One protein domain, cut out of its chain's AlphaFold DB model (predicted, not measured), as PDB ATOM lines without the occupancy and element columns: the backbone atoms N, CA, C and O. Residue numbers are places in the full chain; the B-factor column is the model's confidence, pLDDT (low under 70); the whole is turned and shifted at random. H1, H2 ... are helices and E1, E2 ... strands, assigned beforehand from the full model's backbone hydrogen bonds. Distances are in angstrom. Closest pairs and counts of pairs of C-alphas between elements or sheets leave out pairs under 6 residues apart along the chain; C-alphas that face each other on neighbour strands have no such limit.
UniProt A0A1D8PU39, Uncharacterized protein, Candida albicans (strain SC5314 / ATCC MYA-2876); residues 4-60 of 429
ATOM      1  N   PRO A   4     -38.681  46.728  36.973       72.04
ATOM      2  CA  PRO A   4     -38.277  47.201  35.644       72.04
ATOM      3  C   PRO A   4     -38.114  48.723  35.568       72.04
ATOM      4  O   PRO A   4     -37.114  49.199  35.042       72.04
ATOM      5  N   GLU A   5     -39.060  49.477  36.130       80.43
ATOM      6  CA  GLU A   5     -39.034  50.945  36.094       80.43
ATOM      7  C   GLU A   5     -37.934  51.520  36.990       80.43
ATOM      8  O   GLU A   5     -37.215  52.426  36.575       80.43
ATOM      9  N   GLU A   6     -37.747  50.967  38.194       84.73
ATOM     10  CA  GLU A   6     -36.647  51.365  39.081       84.73
ATOM     11  C   GLU A   6     -35.286  51.087  38.443       84.73
ATOM     12  O   GLU A   6     -34.388  51.925  38.505       84.73
ATOM     13  N   LEU A   7     -35.140  49.931  37.790       85.08
ATOM     14  CA  LEU A   7     -33.912  49.572  37.103       85.08
ATOM     15  C   LEU A   7     -33.635  50.507  35.921       85.08
ATOM     16  O   LEU A   7     -32.497  50.943  35.765       85.08
ATOM     17  N   GLU A   8     -34.641  50.843  35.110       89.49
ATOM     18  CA  GLU A   8     -34.473  51.833  34.037       89.49
ATOM     19  C   GLU A   8     -34.094  53.209  34.593       89.49
ATOM     20  O   GLU A   8     -33.146  53.822  34.107       89.49
ATOM     21  N   LYS A   9     -34.716  53.645  35.693       91.58
ATOM     22  CA  LYS A   9     -34.350  54.902  36.355       91.58
ATOM     23  C   LYS A   9     -32.901  54.902  36.854       91.58
ATOM     24  O   LYS A   9     -32.202  55.901  36.710       91.58
ATOM     25  N   ILE A  10     -32.421  53.789  37.416       91.75
ATOM     26  CA  ILE A  10     -31.014  53.643  37.823       91.75
ATOM     27  C   ILE A  10     -30.086  53.747  36.608       91.75
ATOM     28  O   ILE A  10     -29.060  54.422  36.686       91.75
ATOM     29  N   LYS A  11     -30.434  53.107  35.484       91.31
ATOM     30  CA  LYS A  11     -29.640  53.186  34.248       91.31
ATOM     31  C   LYS A  11     -29.557  54.618  33.723       91.31
ATOM     32  O   LYS A  11     -28.463  55.066  33.394       91.31
ATOM     33  N   GLU A  12     -30.679  55.335  33.683       93.01
ATOM     34  CA  GLU A  12     -30.725  56.737  33.252       93.01
ATOM     35  C   GLU A  12     -29.840  57.628  34.136       93.01
ATOM     36  O   GLU A  12     -29.005  58.369  33.618       93.01
ATOM     37  N   LEU A  13     -29.952  57.495  35.464       94.50
ATOM     38  CA  LEU A  13     -29.146  58.263  36.418       94.50
ATOM     39  C   LEU A  13     -27.647  57.954  36.305       94.50
ATOM     40  O   LEU A  13     -26.819  58.864  36.376       94.50
ATOM     41  N   LEU A  14     -27.279  56.684  36.114       94.65
ATOM     42  CA  LEU A  14     -25.883  56.291  35.909       94.65
ATOM     43  C   LEU A  14     -25.322  56.855  34.602       94.65
ATOM     44  O   LEU A  14     -24.179  57.315  34.583       94.65
ATOM     45  N   GLU A  15     -26.108  56.856  33.524       93.26
ATOM     46  CA  GLU A  15     -25.686  57.422  32.242       93.26
ATOM     47  C   GLU A  15     -25.513  58.945  32.324       93.26
ATOM     48  O   GLU A  15     -24.505  59.474  31.848       93.26
ATOM     49  N   GLU A  16     -26.430  59.653  32.990       93.30
ATOM     50  CA  GLU A  16     -26.324  61.096  33.230       93.30
ATOM     51  C   GLU A  16     -25.091  61.442  34.080       93.30
ATOM     52  O   GLU A  16     -24.302  62.329  33.723       93.30
ATOM     53  N   ALA A  17     -24.868  60.706  35.173       92.55
ATOM     54  CA  ALA A  17     -23.714  60.899  36.044       92.55
ATOM     55  C   ALA A  17     -22.401  60.586  35.311       92.55
ATOM     56  O   ALA A  17     -21.432  61.342  35.414       92.55
ATOM     57  N   SER A  18     -22.364  59.506  34.527       93.06
ATOM     58  CA  SER A  18     -21.202  59.125  33.720       93.06
ATOM     59  C   SER A  18     -20.871  60.191  32.680       93.06
ATOM     60  O   SER A  18     -19.706  60.572  32.551       93.06
ATOM     61  N   ALA A  19     -21.881  60.740  32.000       89.36
ATOM     62  CA  ALA A  19     -21.700  61.815  31.032       89.36
ATOM     63  C   ALA A  19     -21.211  63.119  31.685       89.36
ATOM     64  O   ALA A  19     -20.362  63.803  31.111       89.36
ATOM     65  N   THR A  20     -21.707  63.441  32.882       91.80
ATOM     66  CA  THR A  20     -21.361  64.673  33.610       91.80
ATOM     67  C   THR A  20     -19.977  64.592  34.256       91.80
ATOM     68  O   THR A  20     -19.170  65.514  34.139       91.80
ATOM     69  N   CYS A  21     -19.663  63.481  34.923       91.89
ATOM     70  CA  CYS A  21     -18.448  63.328  35.724       91.89
ATOM     71  C   CYS A  21     -17.320  62.561  35.010       91.89
ATOM     72  O   CYS A  21     -16.208  62.492  35.550       91.89
ATOM     73  N   ASN A  22     -17.585  62.025  33.812       88.17
ATOM     74  CA  ASN A  22     -16.658  61.278  32.958       88.17
ATOM     75  C   ASN A  22     -16.002  60.086  33.678       88.17
ATOM     76  O   ASN A  22     -14.779  60.024  33.811       88.17
ATOM     77  N   PHE A  23     -16.824  59.152  34.166       90.49
ATOM     78  CA  PHE A  23     -16.371  57.888  34.759       90.49
ATOM     79  C   PHE A  23     -16.966  56.676  34.030       90.49
ATOM     80  O   PHE A  23     -18.061  56.745  33.469       90.49
ATOM     81  N   LYS A  24     -16.242  55.551  34.037       91.13
ATOM     82  CA  LYS A  24     -16.733  54.269  33.511       91.13
ATOM     83  C   LYS A  24     -17.681  53.625  34.531       91.13
ATOM     84  O   LYS A  24     -17.326  53.558  35.704       91.13
ATOM     85  N   TYR A  25     -18.837  53.118  34.099       92.59
ATOM     86  CA  TYR A  25     -19.695  52.273  34.940       92.59
ATOM     87  C   TYR A  25     -20.172  51.055  34.162       92.59
ATOM     88  O   TYR A  25     -20.400  51.126  32.954       92.59
ATOM     89  N   MET A  26     -20.356  49.953  34.876       90.58
ATOM     90  CA  MET A  26     -20.997  48.758  34.359       90.58
ATOM     91  C   MET A  26     -21.937  48.223  35.431       90.58
ATOM     92  O   MET A  26     -21.518  47.863  36.526       90.58
ATOM     93  N   LEU A  27     -23.220  48.213  35.103       89.58
ATOM     94  CA  LEU A  27     -24.291  47.646  35.894       89.58
ATOM     95  C   LEU A  27     -24.596  46.244  35.364       89.58
ATOM     96  O   LEU A  27     -25.073  46.070  34.238       89.58
ATOM     97  N   ILE A  28     -24.311  45.249  36.193       84.67
ATOM     98  CA  ILE A  28     -24.550  43.837  35.912       84.67
ATOM     99  C   ILE A  28     -25.764  43.417  36.732       84.67
ATOM    100  O   ILE A  28     -25.771  43.558  37.952       84.67
ATOM    101  N   THR A  29     -26.808  42.938  36.065       80.12
ATOM    102  CA  THR A  29     -28.058  42.529  36.713       80.12
ATOM    103  C   THR A  29     -28.401  41.097  36.354       80.12
ATOM    104  O   THR A  29     -28.169  40.658  35.232       80.12
ATOM    105  N   GLN A  30     -28.979  40.374  37.303       68.33
ATOM    106  CA  GLN A  30     -29.508  39.036  37.095       68.33
ATOM    107  C   GLN A  30     -30.884  38.968  37.754       68.33
ATOM    108  O   GLN A  30     -31.113  39.590  38.792       68.33
ATOM    109  N   GLY A  31     -31.820  38.244  37.138       63.62
ATOM    110  CA  GLY A  31     -33.086  37.937  37.798       63.62
ATOM    111  C   GLY A  31     -32.860  37.142  39.089       63.62
ATOM    112  O   GLY A  31     -31.806  36.548  39.288       63.62
ATOM    113  N   ILE A  32     -33.875  37.093  39.954       51.99
ATOM    114  CA  ILE A  32     -33.807  36.394  41.255       51.99
ATOM    115  C   ILE A  32     -33.424  34.914  41.080       51.99
ATOM    116  O   ILE A  32     -32.787  34.324  41.949       51.99
ATOM    117  N   SER A  33     -33.795  34.308  39.948       42.16
ATOM    118  CA  SER A  33     -33.343  32.959  39.619       42.16
ATOM    119  C   SER A  33     -31.887  32.979  39.122       42.16
ATOM    120  O   SER A  33     -31.594  33.679  38.151       42.16
ATOM    121  N   PRO A  34     -30.988  32.128  39.646       44.29
ATOM    122  CA  PRO A  34     -29.634  31.968  39.099       44.29
ATOM    123  C   PRO A  34     -29.619  31.458  37.645       44.29
ATOM    124  O   PRO A  34     -28.602  31.525  36.953       44.29
ATOM    125  N   THR A  35     -30.745  30.920  37.157       37.47
ATOM    126  CA  THR A  35     -30.892  30.518  35.750       37.47
ATOM    127  C   THR A  35     -31.144  31.691  34.812       37.47
ATOM    128  O   THR A  35     -30.954  31.539  33.609       37.47
ATOM    129  N   THR A  36     -31.563  32.852  35.327       47.37
ATOM    130  CA  THR A  36     -31.796  34.030  34.488       47.37
ATOM    131  C   THR A  36     -30.467  34.510  33.918       47.37
ATOM    132  O   THR A  36     -29.454  34.532  34.624       47.37
ATOM    133  N   ASP A  37     -30.454  34.880  32.642       58.18
ATOM    134  CA  ASP A  37     -29.248  35.411  32.016       58.18
ATOM    135  C   ASP A  37     -28.847  36.749  32.635       58.18
ATOM    136  O   ASP A  37     -29.684  37.558  33.047       58.18
ATOM    137  N   VAL A  38     -27.537  36.965  32.696       70.77
ATOM    138  CA  VAL A  38     -26.951  38.186  33.232       70.77
ATOM    139  C   VAL A  38     -27.040  39.288  32.174       70.77
ATOM    140  O   VAL A  38     -26.507  39.167  31.066       70.77
ATOM    141  N   ALA A  39     -27.721  40.381  32.504       78.86
ATOM    142  CA  ALA A  39     -27.853  41.560  31.664       78.86
ATOM    143  C   ALA A  39     -26.806  42.611  32.052       78.86
ATOM    144  O   ALA A  39     -26.725  43.042  33.202       78.86
ATOM    145  N   PHE A  40     -26.028  43.049  31.063       84.03
ATOM    146  CA  PHE A  40     -24.972  44.046  31.217       84.03
ATOM    147  C   PHE A  40     -25.442  45.367  30.615       84.03
ATOM    148  O   PHE A  40     -25.781  45.416  29.431       84.03
ATOM    149  N   THR A  41     -25.432  46.426  31.419       89.21
ATOM    150  CA  THR A  41     -25.594  47.820  30.983       89.21
ATOM    151  C   THR A  41     -24.326  48.568  31.361       89.21
ATOM    152  O   THR A  41     -23.829  48.390  32.463       89.21
ATOM    153  N   TYR A  42     -23.754  49.360  30.468       91.55
ATOM    154  CA  TYR A  42     -22.457  49.989  30.707       91.55
ATOM    155  C   TYR A  42     -22.353  51.303  29.946       91.55
ATOM    156  O   TYR A  42     -22.979  51.465  28.897       91.55
ATOM    157  N   SER A  43     -21.538  52.227  30.454       91.42
ATOM    158  CA  SER A  43     -21.299  53.485  29.755       91.42
ATOM    159  C   SER A  43     -20.541  53.272  28.447       91.42
ATOM    160  O   SER A  43     -19.744  52.345  28.288       91.42
ATOM    161  N   LYS A  44     -20.703  54.215  27.517       87.68
ATOM    162  CA  LYS A  44     -20.030  54.264  26.202       87.68
ATOM    163  C   LYS A  44     -18.490  54.224  26.219       87.68
ATOM    164  O   LYS A  44     -17.866  54.255  25.163       87.68
ATOM    165  N   HIS A  45     -17.876  54.242  27.398       85.39
ATOM    166  CA  HIS A  45     -16.430  54.241  27.588       85.39
ATOM    167  C   HIS A  45     -15.805  52.843  27.531       85.39
ATOM    168  O   HIS A  45     -14.576  52.751  27.505       85.39
ATOM    169  N   PHE A  46     -16.617  51.783  27.552       87.98
ATOM    170  CA  PHE A  46     -16.128  50.421  27.382       87.98
ATOM    171  C   PHE A  46     -15.976  50.055  25.906       87.98
ATOM    172  O   PHE A  46     -16.852  50.343  25.087       87.98
ATOM    173  N   THR A  47     -14.872  49.393  25.565       86.61
ATOM    174  CA  THR A  47     -14.711  48.766  24.250       86.61
ATOM    175  C   THR A  47     -15.531  47.475  24.172       86.61
ATOM    176  O   THR A  47     -15.891  46.881  25.188       86.61
ATOM    177  N   HIS A  48     -15.829  47.010  22.956       75.11
ATOM    178  CA  HIS A  48     -16.506  45.720  22.774       75.11
ATOM    179  C   HIS A  48     -15.713  44.543  23.361       75.11
ATOM    180  O   HIS A  48     -16.321  43.595  23.847       75.11
ATOM    181  N   GLU A  49     -14.384  44.622  23.335       69.74
ATOM    182  CA  GLU A  49     -13.486  43.614  23.900       69.74
ATOM    183  C   GLU A  49     -13.550  43.610  25.433       69.74
ATOM    184  O   GLU A  49     -13.857  42.572  26.011       69.74
ATOM    185  N   GLU A  50     -13.448  44.783  26.079       77.62
ATOM    186  CA  GLU A  50     -13.593  44.907  27.540       77.62
ATOM    187  C   GLU A  50     -14.946  44.337  28.009       77.62
ATOM    188  O   GLU A  50     -15.015  43.572  28.968       77.62
ATOM    189  N   VAL A  51     -16.047  44.674  27.323       75.38
ATOM    190  CA  VAL A  51     -17.387  44.158  27.664       75.38
ATOM    191  C   VAL A  51     -17.459  42.646  27.501       75.38
ATOM    192  O   VAL A  51     -18.103  41.982  28.313       75.38
ATOM    193  N   ASN A  52     -16.845  42.098  26.454       67.42
ATOM    194  CA  ASN A  52     -16.819  40.658  26.243       67.42
ATOM    195  C   ASN A  52     -16.060  39.953  27.370       67.42
ATOM    196  O   ASN A  52     -16.585  38.972  27.889       67.42
ATOM    197  N   ASP A  53     -14.928  40.487  27.827       69.11
ATOM    198  CA  ASP A  53     -14.187  39.934  28.966       69.11
ATOM    199  C   ASP A  53     -15.048  39.904  30.236       69.11
ATOM    200  O   ASP A  53     -15.154  38.877  30.909       69.11
ATOM    201  N   TYR A  54     -15.770  40.989  30.531       72.05
ATOM    202  CA  TYR A  54     -16.688  41.015  31.672       72.05
ATOM    203  C   TYR A  54     -17.881  40.076  31.505       72.05
ATOM    204  O   TYR A  54     -18.292  39.430  32.467       72.05
ATOM    205  N   ARG A  55     -18.436  39.959  30.295       65.98
ATOM    206  CA  ARG A  55     -19.487  38.975  29.994       65.98
ATOM    207  C   ARG A  55     -18.997  37.553  30.204       65.98
ATOM    208  O   ARG A  55     -19.762  36.719  30.676       65.98
ATOM    209  N   VAL A  56     -17.735  37.288  29.887       56.92
ATOM    210  CA  VAL A  56     -17.085  36.006  30.139       56.92
ATOM    211  C   VAL A  56     -16.925  35.753  31.636       56.92
ATOM    212  O   VAL A  56     -17.258  34.665  32.085       56.92
ATOM    213  N   VAL A  57     -16.480  36.734  32.420       60.98
ATOM    214  CA  VAL A  57     -16.263  36.552  33.864       60.98
ATOM    215  C   VAL A  57     -17.580  36.455  34.638       60.98
ATOM    216  O   VAL A  57     -17.765  35.542  35.433       60.98
ATOM    217  N   PHE A  58     -18.510  37.382  34.404       62.82
ATOM    218  CA  PHE A  58     -19.730  37.515  35.208       62.82
ATOM    219  C   PHE A  58     -20.945  36.799  34.616       62.82
ATOM    220  O   PHE A  58     -21.886  36.484  35.336       62.82
ATOM    221  N   GLY A  59     -20.970  36.584  33.300       56.97
ATOM    222  CA  GLY A  59     -22.088  35.932  32.615       56.97
ATOM    223  C   GLY A  59     -21.969  34.411  32.553       56.97
ATOM    224  O   GLY A  59     -22.902  33.754  32.087       56.97
ATOM    225  N   ARG A  60     -20.840  33.838  32.985       58.25
ATOM    226  CA  ARG A  60     -20.614  32.392  32.961       58.25
ATOM    227  C   ARG A  60     -20.895  31.789  34.328       58.25
ATOM    228  O   ARG A  60     -20.412  32.277  35.342       58.25
TER     229      ARG A  60
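AT A GLANCE: This is residues 4 to 60 of the 429 residues of an uncharacterized protein of Candida albicans (strain SC5314 / ATCC MYA-2876) (UniProt A0A1D8PU39). A two-stranded hairpin, E1 and E2, forms the middle of a flat three-layer arrangement, with the long helix H1 over one of its faces and the shorter helix H2 over the other. H1 runs lengthwise along the hairpin, and few C-alphas of either helix come close to the strands. The printed part has 57 residues, with two named helices and two named strands in the order H1, E1, E2, H2; the strands are antiparallel and the class is mixed, helices and strands. The whole is only just compact, close to loose, with a radius of gyration of the C-alphas of 12.2 A and spans of 35 by 29 by 11 A.

HOW THE PARTS SIT: Look first at E1, residues 26 to 29, and E2, residues 39 to 42, a hairpin whose directions stand at 163 degrees. Across it, N 27 and O 41 are 2.7 A apart and N 39 and O 29 are 2.8 A apart, both within hydrogen-bond range. Move to H1, residues 4 to 21: its closest C-alphas to E2 are those of Lys 11 and Thr 41, 7.5 A. For H2, residues 48 to 58, and E2 they are those of Phe 40 and Arg 55, 7.6 A. H1 and H2 are apart. In both helices every O i to N i+4 pair is within hydrogen-bond range.

IN THESE COORDINATES: Find C-alpha 26 at (-20.997, 48.758, 34.359), where E1 begins its 9.7 A; E2 measures 10.1 A. H1 begins at C-alpha 4, (-38.277, 47.201, 35.644), and runs 25.6 A. H2 runs 15.2 A to C-alpha 58 at (-19.730, 37.515, 35.208).

THE WHOLE: The C-alphas of Thr 20 and Thr 35, the two farthest apart, are 35.5 A from each other. The printed part has no cut and no long link. The mean pLDDT of the printed part is 78.2; residues 30 to 37, 49, 52 to 53 and 55 to 60 are under 70.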